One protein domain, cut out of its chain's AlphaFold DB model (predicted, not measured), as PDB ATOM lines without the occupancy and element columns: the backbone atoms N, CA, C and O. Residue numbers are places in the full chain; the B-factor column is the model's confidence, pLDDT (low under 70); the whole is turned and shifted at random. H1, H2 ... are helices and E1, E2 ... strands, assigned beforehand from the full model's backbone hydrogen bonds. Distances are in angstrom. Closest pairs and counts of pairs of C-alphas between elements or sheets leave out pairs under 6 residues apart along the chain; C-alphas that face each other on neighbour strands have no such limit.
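What this domain is: This is residues 101 to 195 of the 195 residues of the protein "SAICAR synthetase" of Caenorhabditis japonica (UniProt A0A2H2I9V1). A long helix, H3, packs along one face of a small ribbon of two antiparallel strands, E1 and E2. The short helix H1 lies off the ribbon's other face, and the short helix H2 sits near the first end of H3. The last residues fold back so that residues 193 to 194 pair antiparallel with residues 104 to 105 of E1. The 95 printed residues hold three named helices and two named strands in the order E1, H1, E2, H2, H3, a mixed class of helices and strands. The whole is only just compact, close to loose, with a radius of gyration of the C-alphas of 14.8 A and spans of 43 by 30 by 23 A.

Where its parts are: E1, residues 101 to 107, runs 17.9 A from C-alpha 101 at (356.165, 337.805, 282.459). E2, residues 124 to 134, spans 25.0 A and bends by 92 degrees at residue 127. H3, residues 163 to 185, measures 32.9 A and ends with C-alpha 185 at (347.100, 355.392, 268.342). H1 is residues 110 to 115 and H2 residues 146 to 152.

How they stand to each other: E1 and E2 are antiparallel neighbours at 160 degrees, with N 103 and O 131 2.8 A apart and N 125 and O 106 2.9 A apart, within hydrogen-bond range. The closest C-alphas of E1 and H3, Ala 104 and Thr 173, are 6.7 A apart. Those of E2 and H3, Leu 128 and Lys 174, are 7.0 A apart. H3 touches H2 with residues 163 to 166 alone, at a steep tilt of 48 degrees, opposite ways; the closest C-alphas, Val 150 and Arg 163, are 6.2 A apart. H1 is apart from H2 and H3. Every O i to N i+4 pair is within hydrogen-bond range in H2 and H3, and 1 of 2 in H1.

The domain as a whole: The C-alphas farthest apart, Gly 118 and His 158, are 43.4 A apart. The printed part has no cut, and the link E2 to H2, 11 residues, is long. Mean pLDDT of the printed part is 97.4, and no printed residue is under 70.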
ATOM      1  N   GLU A 101     356.464 336.493 283.016       98.44
ATOM      2  CA  GLU A 101     356.165 337.805 282.459       98.44
ATOM      3  C   GLU A 101     356.323 337.764 280.935       98.44
ATOM      4  O   GLU A 101     357.408 337.469 280.429       98.44
ATOM      5  N   TRP A 102     355.253 338.075 280.201       98.69
ATOM      6  CA  TRP A 102     355.233 338.072 278.735       98.69
ATOM      7  C   TRP A 102     355.380 339.491 278.205       98.69
ATOM      8  O   TRP A 102     354.422 340.255 278.183       98.69
ATOM      9  N   VAL A 103     356.574 339.849 277.748       98.81
ATOM     10  CA  VAL A 103     356.857 341.206 277.278       98.81
ATOM     11  C   VAL A 103     356.783 341.267 275.760       98.81
ATOM     12  O   VAL A 103     357.415 340.471 275.062       98.81
ATOM     13  N   ALA A 104     356.057 342.252 275.237       98.75
ATOM     14  CA  ALA A 104     356.062 342.601 273.822       98.75
ATOM     15  C   ALA A 104     356.584 344.021 273.634       98.75
ATOM     16  O   ALA A 104     356.142 344.944 274.313       98.75
ATOM     17  N   ARG A 105     357.506 344.203 272.685       98.75
ATOM     18  CA  ARG A 105     358.077 345.510 272.356       98.75
ATOM     19  C   ARG A 105     357.879 345.851 270.902       98.75
ATOM     20  O   ARG A 105     358.145 345.038 270.009       98.75
ATOM     21  N   ARG A 106     357.515 347.106 270.680       98.62
ATOM     22  CA  ARG A 106     357.561 347.733 269.372       98.62
ATOM     23  C   ARG A 106     358.799 348.601 269.190       98.62
ATOM     24  O   ARG A 106     359.346 348.643 268.087       98.62
ATOM     25  N   VAL A 107     359.235 349.276 270.246       98.50
ATOM     26  CA  VAL A 107     360.406 350.155 270.229       98.50
ATOM     27  C   VAL A 107     361.381 349.724 271.325       98.50
ATOM     28  O   VAL A 107     360.973 349.330 272.414       98.50
ATOM     29  N   ALA A 108     362.676 349.745 271.021       98.38
ATOM     30  CA  ALA A 108     363.732 349.420 271.964       98.38
ATOM     31  C   ALA A 108     363.939 350.572 272.959       98.38
ATOM     32  O   ALA A 108     364.309 351.683 272.577       98.38
ATOM     33  N   THR A 109     363.729 350.274 274.240       98.25
ATOM     34  CA  THR A 109     364.046 351.133 275.389       98.25
ATOM     35  C   THR A 109     364.291 350.254 276.628       98.25
ATOM     36  O   THR A 109     364.264 349.018 276.554       98.25
ATOM     37  N   GLY A 110     364.568 350.871 277.775       96.44
ATOM     38  CA  GLY A 110     364.599 350.214 279.077       96.44
ATOM     39  C   GLY A 110     365.555 349.020 279.155       96.44
ATOM     40  O   GLY A 110     366.717 349.088 278.751       96.44
ATOM     41  N   SER A 111     365.072 347.905 279.714       96.75
ATOM     42  CA  SER A 111     365.906 346.725 279.975       96.75
ATOM     43  C   SER A 111     366.414 346.041 278.699       96.75
ATOM     44  O   SER A 111     367.455 345.387 278.741       96.75
ATOM     45  N   PHE A 112     365.751 346.248 277.553       98.31
ATOM     46  CA  PHE A 112     366.228 345.738 276.268       98.31
ATOM     47  C   PHE A 112     367.586 346.339 275.890       98.31
ATOM     48  O   PHE A 112     368.491 345.598 275.512       98.31
ATOM     49  N   LEU A 113     367.756 347.658 276.038       98.31
ATOM     50  CA  LEU A 113     369.007 348.343 275.691       98.31
ATOM     51  C   LEU A 113     370.167 347.896 276.587       98.31
ATOM     52  O   LEU A 113     371.274 347.689 276.103       98.31
ATOM     53  N   LYS A 114     369.898 347.665 277.880       97.12
ATOM     54  CA  LYS A 114     370.898 347.145 278.829       97.12
ATOM     55  C   LYS A 114     371.421 345.763 278.426       97.12
ATOM     56  O   LYS A 114     372.612 345.508 278.551       97.12
ATOM     57  N   ARG A 115     370.537 344.882 277.937       97.75
ATOM     58  CA  ARG A 115     370.900 343.530 277.473       97.75
ATOM     59  C   ARG A 115     371.520 343.505 276.074       97.75
ATOM     60  O   ARG A 115     372.160 342.520 275.731       97.75
ATOM     61  N   ASN A 116     371.341 344.556 275.271       98.06
ATOM     62  CA  ASN A 116     371.788 344.608 273.875       98.06
ATOM     63  C   ASN A 116     372.645 345.863 273.606       98.06
ATOM     64  O   ASN A 116     372.175 346.793 272.936       98.06
ATOM     65  N   PRO A 117     373.896 345.915 274.109       98.06
ATOM     66  CA  PRO A 117     374.798 347.038 273.865       98.06
ATOM     67  C   PRO A 117     374.985 347.307 272.367       98.06
ATOM     68  O   PRO A 117     375.176 346.386 271.576       98.06
ATOM     69  N   GLY A 118     374.928 348.580 271.976       97.81
ATOM     70  CA  GLY A 118     375.042 349.021 270.579       97.81
ATOM     71  C   GLY A 118     373.703 349.246 269.868       97.81
ATOM     72  O   GLY A 118     373.669 349.958 268.862       97.81
ATOM     73  N   VAL A 119     372.587 348.738 270.403       98.19
ATOM     74  CA  VAL A 119     371.254 349.131 269.923       98.19
ATOM     75  C   VAL A 119     370.922 350.532 270.436       98.19
ATOM     76  O   VAL A 119     371.096 350.829 271.615       98.19
ATOM     77  N   LYS A 120     370.437 351.403 269.547       97.88
ATOM     78  CA  LYS A 120     370.038 352.771 269.901       97.88
ATOM     79  C   LYS A 120     368.613 352.804 270.454       97.88
ATOM     80  O   LYS A 120     367.737 352.094 269.956       97.88
ATOM     81  N   GLU A 121     368.376 353.666 271.441       97.81
ATOM     82  CA  GLU A 121     367.022 353.972 271.904       97.81
ATOM     83  C   GLU A 121     366.163 354.503 270.750       97.81
ATOM     84  O   GLU A 121     366.650 355.227 269.879       97.81
ATOM     85  N   GLY A 122     364.896 354.092 270.708       97.81
ATOM     86  CA  GLY A 122     363.999 354.436 269.605       97.81
ATOM     87  C   GLY A 122     364.075 353.477 268.412       97.81
ATOM     88  O   GLY A 122     363.267 353.605 267.492       97.81
ATOM     89  N   TYR A 123     364.977 352.482 268.417       98.31
ATOM     90  CA  TYR A 123     364.991 351.439 267.386       98.31
ATOM     91  C   TYR A 123     363.630 350.734 267.324       98.31
ATOM     92  O   TYR A 123     363.169 350.158 268.309       98.31
ATOM     93  N   ARG A 124     362.979 350.773 266.159       98.31
ATOM     94  CA  ARG A 124     361.660 350.172 265.945       98.31
ATOM     95  C   ARG A 124     361.807 348.763 265.385       98.31
ATOM     96  O   ARG A 124     362.420 348.571 264.340       98.31
ATOM     97  N   PHE A 125     361.181 347.790 266.037       98.19
ATOM     98  CA  PHE A 125     361.129 346.427 265.523       98.19
ATOM     99  C   PHE A 125     360.056 346.297 264.431       98.19
ATOM    100  O   PHE A 125     358.891 346.666 264.640       98.19
ATOM    101  N   ASN A 126     360.446 345.730 263.284       93.88
ATOM    102  CA  ASN A 126     359.537 345.438 262.168       93.88
ATOM    103  C   ASN A 126     358.412 344.490 262.618       93.88
ATOM    104  O   ASN A 126     357.228 344.811 262.510       93.88
ATOM    105  N   GLU A 127     358.792 343.372 263.239       96.31
ATOM    106  CA  GLU A 127     357.888 342.482 263.969       96.31
ATOM    107  C   GLU A 127     358.011 342.708 265.473       96.31
ATOM    108  O   GLU A 127     359.085 343.050 265.957       96.31
ATOM    109  N   LEU A 128     356.930 342.492 266.230       98.12
ATOM    110  CA  LEU A 128     356.982 342.651 267.686       98.12
ATOM    111  C   LEU A 128     358.050 341.739 268.290       98.12
ATOM    112  O   LEU A 128     358.015 340.517 268.101       98.12
ATOM    113  N   LYS A 129     358.965 342.331 269.061       98.44
ATOM    114  CA  LYS A 129     359.944 341.574 269.835       98.44
ATOM    115  C   LYS A 129     359.247 341.026 271.070       98.44
ATOM    116  O   LYS A 129     358.785 341.795 271.905       98.44
ATOM    117  N   LEU A 130     359.176 339.702 271.165       98.62
ATOM    118  CA  LEU A 130     358.707 339.022 272.364       98.62
ATOM    119  C   LEU A 130     359.886 338.614 273.242       98.62
ATOM    120  O   LEU A 130     360.906 338.135 272.736       98.62
ATOM    121  N   GLU A 131     359.715 338.782 274.543       98.56
ATOM    122  CA  GLU A 131     360.639 338.339 275.578       98.56
ATOM    123  C   GLU A 131     359.844 337.747 276.744       98.56
ATOM    124  O   GLU A 131     358.699 338.129 276.981       98.56
ATOM    125  N   THR A 132     360.460 336.824 277.469       98.62
ATOM    126  CA  THR A 132     359.869 336.156 278.629       98.62
ATOM    127  C   THR A 132     360.797 336.279 279.822       98.62
ATOM    128  O   THR A 132     362.009 336.129 279.667       98.62
ATOM    129  N   PHE A 133     360.242 336.551 280.999       98.50
ATOM    130  CA  PHE A 133     361.003 336.674 282.244       98.50
ATOM    131  C   PHE A 133     360.341 335.824 283.322       98.50
ATOM    132  O   PHE A 133     359.128 335.901 283.507       98.50
ATOM    133  N   PHE A 134     361.109 334.973 283.992       98.25
ATOM    134  CA  PHE A 134     360.586 334.162 285.085       98.25
ATOM    135  C   PHE A 134     360.376 335.031 286.315       98.25
ATOM    136  O   PHE A 134     361.249 335.824 286.648       98.25
ATOM    137  N   LYS A 135     359.217 334.900 286.967       95.69
ATOM    138  CA  LYS A 135     358.898 335.689 288.156       95.69
ATOM    139  C   LYS A 135     359.707 335.200 289.352       95.69
ATOM    140  O   LYS A 135     359.361 334.190 289.958       95.69
ATOM    141  N   ASP A 136     360.734 335.959 289.697       94.75
ATOM    142  CA  ASP A 136     361.643 335.703 290.802       94.75
ATOM    143  C   ASP A 136     362.231 337.032 291.290       94.75
ATOM    144  O   ASP A 136     363.279 337.489 290.828       94.75
ATOM    145  N   ASP A 137     361.528 337.654 292.242       88.38
ATOM    146  CA  ASP A 137     361.917 338.936 292.838       88.38
ATOM    147  C   ASP A 137     363.337 338.880 293.452       88.38
ATOM    148  O   ASP A 137     363.987 339.920 293.548       88.38
ATOM    149  N   ALA A 138     363.830 337.701 293.864       91.88
ATOM    150  CA  ALA A 138     365.161 337.545 294.458       91.88
ATOM    151  C   ALA A 138     366.291 337.557 293.416       91.88
ATOM    152  O   ALA A 138     367.430 337.870 293.758       91.88
ATOM    153  N   ASN A 139     365.978 337.234 292.158       93.75
ATOM    154  CA  ASN A 139     366.927 337.168 291.043       93.75
ATOM    155  C   ASN A 139     366.597 338.181 289.929       93.75
ATOM    156  O   ASN A 139     366.983 337.986 288.776       93.75
ATOM    157  N   ASP A 140     365.889 339.261 290.282       91.44
ATOM    158  CA  ASP A 140     365.513 340.366 289.395       91.44
ATOM    159  C   ASP A 140     364.757 339.932 288.119       91.44
ATOM    160  O   ASP A 140     364.982 340.489 287.041       91.44
ATOM    161  N   ASP A 141     363.846 338.961 288.246       95.38
ATOM    162  CA  ASP A 141     363.029 338.405 287.157       95.38
ATOM    163  C   ASP A 141     363.872 338.007 285.913       95.38
ATOM    164  O   ASP A 141     363.847 338.689 284.878       95.38
ATOM    165  N   PRO A 142     364.663 336.917 285.971       97.31
ATOM    166  CA  PRO A 142     365.620 336.586 284.920       97.31
ATOM    167  C   PRO A 142     364.930 336.269 283.587       97.31
ATOM    168  O   PRO A 142     363.893 335.605 283.533       97.31
ATOM    169  N   GLN A 143     365.543 336.699 282.478       98.44
ATOM    170  CA  GLN A 143     365.052 336.362 281.142       98.44
ATOM    171  C   GLN A 143     365.138 334.849 280.918       98.44
ATOM    172  O   GLN A 143     366.208 334.262 281.068       98.44
ATOM    173  N   TRP A 144     364.024 334.236 280.522       98.44
ATOM    174  CA  TRP A 144     363.963 332.830 280.127       98.44
ATOM    175  C   TRP A 144     363.724 332.703 278.627       98.44
ATOM    176  O   TRP A 144     362.963 333.478 278.047       98.44
ATOM    177  N   THR A 145     364.348 331.711 277.999       98.50
ATOM    178  CA  THR A 145     364.001 331.256 276.649       98.50
ATOM    179  C   THR A 145     362.813 330.295 276.683       98.50
ATOM    180  O   THR A 145     362.411 329.802 277.741       98.50
ATOM    181  N   ASP A 146     362.268 329.976 275.511       98.31
ATOM    182  CA  ASP A 146     361.180 329.000 275.389       98.31
ATOM    183  C   ASP A 146     361.629 327.616 275.850       98.31
ATOM    184  O   ASP A 146     360.882 326.912 276.524       98.31
ATOM    185  N   GLU A 147     362.866 327.236 275.527       98.44
ATOM    186  CA  GLU A 147     363.466 325.978 275.958       98.44
ATOM    187  C   GLU A 147     363.550 325.899 277.481       98.44
ATOM    188  O   GLU A 147     363.249 324.847 278.040       98.44
ATOM    189  N   GLN A 148     363.899 326.998 278.159       98.56
ATOM    190  CA  GLN A 148     363.934 327.042 279.623       98.56
ATOM    191  C   GLN A 148     362.533 326.880 280.223       98.56
ATOM    192  O   GLN A 148     362.367 326.064 281.127       98.56
ATOM    193  N   ILE A 149     361.514 327.562 279.680       98.12
ATOM    194  CA  ILE A 149     360.118 327.415 280.136       98.12
ATOM    195  C   ILE A 149     359.646 325.964 279.971       98.12
ATOM    196  O   ILE A 149     359.147 325.354 280.916       98.12
ATOM    197  N   VAL A 150     359.840 325.386 278.782       98.06
ATOM    198  CA  VAL A 150     359.393 324.021 278.464       98.06
ATOM    199  C   VAL A 150     360.153 322.977 279.286       98.06
ATOM    200  O   VAL A 150     359.554 322.016 279.776       98.06
ATOM    201  N   SER A 151     361.467 323.153 279.452       97.75
ATOM    202  CA  SER A 151     362.311 322.236 280.222       97.75
ATOM    203  C   SER A 151     362.015 322.291 281.716       97.75
ATOM    204  O   SER A 151     362.190 321.279 282.390       97.75
ATOM    205  N   ASN A 152     361.567 323.438 282.237       96.31
ATOM    206  CA  ASN A 152     361.173 323.566 283.638       96.31
ATOM    207  C   ASN A 152     359.914 322.743 283.966       96.31
ATOM    208  O   ASN A 152     359.706 322.385 285.119       96.31
ATOM    209  N   ALA A 153     359.114 322.390 282.949       93.44
ATOM    210  CA  ALA A 153     357.928 321.548 283.082       93.44
ATOM    211  C   ALA A 153     356.908 322.082 284.106       93.44
ATOM    212  O   ALA A 153     356.294 321.297 284.829       93.44
ATOM    213  N   LEU A 154     356.716 323.408 284.133       95.06
ATOM    214  CA  LEU A 154     355.739 324.082 284.990       95.06
ATOM    215  C   LEU A 154     354.365 323.406 284.883       95.06
ATOM    216  O   LEU A 154     353.830 323.245 283.784       95.06
ATOM    217  N   LEU A 155     353.800 323.035 286.031       96.44
ATOM    218  CA  LEU A 155     352.449 322.497 286.154       96.44
ATOM    219  C   LEU A 155     351.559 323.562 286.795       96.44
ATOM    220  O   LEU A 155     351.811 323.995 287.918       96.44
ATOM    221  N   VAL A 156     350.546 324.004 286.060       95.31
ATOM    222  CA  VAL A 156     349.601 325.044 286.474       95.31
ATOM    223  C   VAL A 156     348.233 324.380 286.540       95.31
ATOM    224  O   VAL A 156     347.676 323.976 285.520       95.31
ATOM    225  N   ASP A 157     347.737 324.184 287.761       93.06
ATOM    226  CA  ASP A 157     346.649 323.251 288.070       93.06
ATOM    227  C   ASP A 157     346.949 321.834 287.546       93.06
ATOM    228  O   ASP A 157     347.804 321.132 288.082       93.06
ATOM    229  N   HIS A 158     346.257 321.410 286.491       93.19
ATOM    230  CA  HIS A 158     346.426 320.112 285.834       93.19
ATOM    231  C   HIS A 158     347.095 320.235 284.456       93.19
ATOM    232  O   HIS A 158     347.299 319.226 283.780       93.19
ATOM    233  N   LEU A 159     347.431 321.456 284.027       96.69
ATOM    234  CA  LEU A 159     347.998 321.736 282.714       96.69
ATOM    235  C   LEU A 159     349.514 321.909 282.812       96.69
ATOM    236  O   LEU A 159     350.019 322.780 283.522       96.69
ATOM    237  N   ARG A 160     350.254 321.097 282.058       97.31
ATOM    238  CA  ARG A 160     351.696 321.284 281.882       97.31
ATOM    239  C   ARG A 160     351.938 322.364 280.830       97.31
ATOM    240  O   ARG A 160     351.415 322.264 279.729       97.31
ATOM    241  N   ILE A 161     352.780 323.345 281.142       97.94
ATOM    242  CA  ILE A 161     353.179 324.395 280.201       97.94
ATOM    243  C   ILE A 161     354.253 323.845 279.255       97.94
ATOM    244  O   ILE A 161     355.445 323.827 279.569       97.94
ATOM    245  N   GLY A 162     353.810 323.334 278.108       97.88
ATOM    246  CA  GLY A 162     354.644 322.800 277.041       97.88
ATOM    247  C   GLY A 162     354.831 323.778 275.880       97.88
ATOM    248  O   GLY A 162     354.554 324.975 275.966       97.88
ATOM    249  N   ARG A 163     355.341 323.258 274.758       98.25
ATOM    250  CA  ARG A 163     355.617 324.065 273.554       98.25
ATOM    251  C   ARG A 163     354.349 324.708 272.987       98.25
ATOM    252  O   ARG A 163     354.415 325.836 272.504       98.25
ATOM    253  N   GLU A 164     353.225 324.002 273.043       98.19
ATOM    254  CA  GLU A 164     351.941 324.480 272.523       98.19
ATOM    255  C   GLU A 164     351.385 325.621 273.381       98.19
ATOM    256  O   GLU A 164     351.022 326.667 272.842       98.19
ATOM    257  N   GLU A 165     351.434 325.487 274.709       98.19
ATOM    258  CA  GLU A 165     351.011 326.532 275.646       98.19
ATOM    259  C   GLU A 165     351.877 327.790 275.494       98.19
ATOM    260  O   GLU A 165     351.351 328.902 275.412       98.19
ATOM    261  N   VAL A 166     353.203 327.630 275.390       98.44
ATOM    262  CA  VAL A 166     354.134 328.747 275.141       98.44
ATOM    263  C   VAL A 166     353.818 329.443 273.815       98.44
ATOM    264  O   VAL A 166     353.738 330.674 273.765       98.44
ATOM    265  N   ALA A 167     353.592 328.685 272.740       98.50
ATOM    266  CA  ALA A 167     353.237 329.250 271.441       98.50
ATOM    267  C   ALA A 167     351.897 330.007 271.485       98.50
ATOM    268  O   ALA A 167     351.787 331.099 270.915       98.50
ATOM    269  N   LEU A 168     350.899 329.466 272.191       98.25
ATOM    270  CA  LEU A 168     349.598 330.102 272.383       98.25
ATOM    271  C   LEU A 168     349.720 331.412 273.166       98.25
ATOM    272  O   LEU A 168     349.203 332.435 272.711       98.25
ATOM    273  N   MET A 169     350.447 331.413 274.286       98.44
ATOM    274  CA  MET A 169     350.672 332.617 275.091       98.44
ATOM    275  C   MET A 169     351.378 333.699 274.275       98.44
ATOM    276  O   MET A 169     350.889 334.822 274.213       98.44
ATOM    277  N   LYS A 170     352.426 333.356 273.514       98.50
ATOM    278  CA  LYS A 170     353.091 334.305 272.604       98.50
ATOM    279  C   LYS A 170     352.167 334.866 271.530       98.50
ATOM    280  O   LYS A 170     352.241 336.055 271.203       98.50
ATOM    281  N   LYS A 171     351.317 334.020 270.942       98.38
ATOM    282  CA  LYS A 171     350.321 334.457 269.957       98.38
ATOM    283  C   LYS A 171     349.338 335.437 270.596       98.38
ATOM    284  O   LYS A 171     349.066 336.477 269.995       98.38
ATOM    285  N   MET A 172     348.873 335.146 271.810       98.50
ATOM    286  CA  MET A 172     347.977 336.021 272.560       98.50
ATOM    287  C   MET A 172     348.653 337.347 272.922       98.50
ATOM    288  O   MET A 172     348.086 338.398 272.643       98.50
ATOM    289  N   THR A 173     349.898 337.337 273.411       98.69
ATOM    290  CA  THR A 173     350.662 338.562 273.704       98.69
ATOM    291  C   THR A 173     350.773 339.461 272.471       98.69
ATOM    292  O   THR A 173     350.535 340.663 272.561       98.69
ATOM    293  N   LYS A 174     351.071 338.900 271.287       98.38
ATOM    294  CA  LYS A 174     351.108 339.678 270.032       98.38
ATOM    295  C   LYS A 174     349.745 340.260 269.674       98.38
ATOM    296  O   LYS A 174     349.679 341.394 269.201       98.38
ATOM    297  N   LEU A 175     348.681 339.476 269.836       98.31
ATOM    298  CA  LEU A 175     347.325 339.890 269.495       98.31
ATOM    299  C   LEU A 175     346.855 341.032 270.401       98.31
ATOM    300  O   LEU A 175     346.446 342.072 269.888       98.31
ATOM    301  N   VAL A 176     347.021 340.875 271.717       98.75
ATOM    302  CA  VAL A 176     346.727 341.905 272.720       98.75
ATOM    303  C   VAL A 176     347.553 343.161 272.449       98.75
ATOM    304  O   VAL A 176     346.984 344.246 272.359       98.75
ATOM    305  N   PHE A 177     348.865 343.033 272.204       98.75
ATOM    306  CA  PHE A 177     349.715 344.192 271.920       98.75
ATOM    307  C   PHE A 177     349.209 344.968 270.707       98.75
ATOM    308  O   PHE A 177     349.064 346.181 270.770       98.75
ATOM    309  N   ARG A 178     348.914 344.282 269.596       98.19
ATOM    310  CA  ARG A 178     348.444 344.938 268.365       98.19
ATOM    311  C   ARG A 178     347.069 345.581 268.545       98.19
ATOM    312  O   ARG A 178     346.826 346.636 267.961       98.19
ATOM    313  N   ALA A 179     346.179 344.964 269.321       98.38
ATOM    314  CA  ALA A 179     344.871 345.531 269.633       98.38
ATOM    315  C   ALA A 179     345.004 346.840 270.424       98.38
ATOM    316  O   ALA A 179     344.361 347.833 270.076       98.38
ATOM    317  N   LEU A 180     345.872 346.855 271.439       98.50
ATOM    318  CA  LEU A 180     346.134 348.033 272.263       98.50
ATOM    319  C   LEU A 180     346.949 349.097 271.518       98.50
ATOM    320  O   LEU A 180     346.628 350.273 271.620       98.50
ATOM    321  N   GLU A 181     347.946 348.709 270.715       98.12
ATOM    322  CA  GLU A 181     348.737 349.621 269.872       98.12
ATOM    323  C   GLU A 181     347.816 350.431 268.951       98.12
ATOM    324  O   GLU A 181     347.960 351.648 268.847       98.12
ATOM    325  N   LYS A 182     346.819 349.779 268.338       97.44
ATOM    326  CA  LYS A 182     345.807 350.457 267.517       97.44
ATOM    327  C   LYS A 182     344.891 351.365 268.336       97.44
ATOM    328  O   LYS A 182     344.631 352.480 267.901       97.44
ATOM    329  N   ALA A 183     344.413 350.905 269.494       97.62
ATOM    330  CA  ALA A 183     343.524 351.695 270.345       97.62
ATOM    331  C   ALA A 183     344.201 352.983 270.834       97.62
ATOM    332  O   ALA A 183     343.642 354.066 270.701       97.62
ATOM    333  N   TRP A 184     345.437 352.885 271.328       97.81
ATOM    334  CA  TRP A 184     346.192 354.039 271.816       97.81
ATOM    335  C   TRP A 184     346.573 355.019 270.705       97.81
ATOM    336  O   TRP A 184     346.573 356.229 270.942       97.81
ATOM    337  N   ALA A 185     346.819 354.530 269.486       97.31
ATOM    338  CA  ALA A 185     347.100 355.392 268.342       97.31
ATOM    339  C   ALA A 185     345.933 356.344 268.013       97.31
ATOM    340  O   ALA A 185     346.180 357.465 267.570       97.31
ATOM    341  N   LEU A 186     344.680 355.950 268.286       96.56
ATOM    342  CA  LEU A 186     343.508 356.829 268.122       96.56
ATOM    343  C   LEU A 186     343.538 358.038 269.069       96.56
ATOM    344  O   LEU A 186     342.963 359.075 268.755       96.56
ATOM    345  N   SER A 187     344.251 357.923 270.189       94.88
ATOM    346  CA  SER A 187     344.457 358.995 271.167       94.88
ATOM    347  C   SER A 187     345.792 359.722 270.980       94.88
ATOM    348  O   SER A 187     346.251 360.397 271.898       94.88
ATOM    349  N   ASN A 188     346.445 359.569 269.819       96.88
ATOM    350  CA  ASN A 188     347.780 360.108 269.535       96.88
ATOM    351  C   ASN A 188     348.858 359.645 270.544       96.88
ATOM    352  O   ASN A 188     349.813 360.364 270.834       96.88
ATOM    353  N   SER A 189     348.701 358.427 271.070       97.62
ATOM    354  CA  SER A 189     349.629 357.804 272.015       97.62
ATOM    355  C   SER A 189     350.302 356.593 271.380       97.62
ATOM    356  O   SER A 189     349.645 355.700 270.848       97.62
ATOM    357  N   ALA A 190     351.630 356.532 271.460       97.06
ATOM    358  CA  ALA A 190     352.390 355.380 270.992       97.06
ATOM    359  C   ALA A 190     352.534 354.336 272.111       97.06
ATOM    360  O   ALA A 190     353.145 354.611 273.143       97.06
ATOM    361  N   LEU A 191     352.031 353.118 271.887       98.19
ATOM    362  CA  LEU A 191     352.348 351.979 272.751       98.19
ATOM    363  C   LEU A 191     353.757 351.460 272.415       98.19
ATOM    364  O   LEU A 191     353.993 350.916 271.334       98.19
ATOM    365  N   ILE A 192     354.701 351.666 273.334       98.31
ATOM    366  CA  ILE A 192     356.131 351.372 273.141       98.31
ATOM    367  C   ILE A 192     356.452 349.901 273.406       98.31
ATOM    368  O   ILE A 192     357.001 349.203 272.545       98.31
ATOM    369  N   ASP A 193     356.086 349.433 274.590       98.56
ATOM    370  CA  ASP A 193     356.134 348.047 275.020       98.56
ATOM    371  C   ASP A 193     355.020 347.781 276.046       98.56
ATOM    372  O   ASP A 193     354.319 348.701 276.475       98.56
ATOM    373  N   MET A 194     354.794 346.510 276.371       98.31
ATOM    374  CA  MET A 194     353.885 346.109 277.440       98.31
ATOM    375  C   MET A 194     354.351 344.801 278.077       98.31
ATOM    376  O   MET A 194     355.074 344.017 277.450       98.31
ATOM    377  N   LYS A 195     353.865 344.568 279.290       97.00
ATOM    378  CA  LYS A 195     353.858 343.280 279.971       97.00
ATOM    379  C   LYS A 195     352.425 342.956 280.366       97.00
ATOM    380  O   LYS A 195     351.795 343.870 280.945       97.00
TER     381      LYS A 195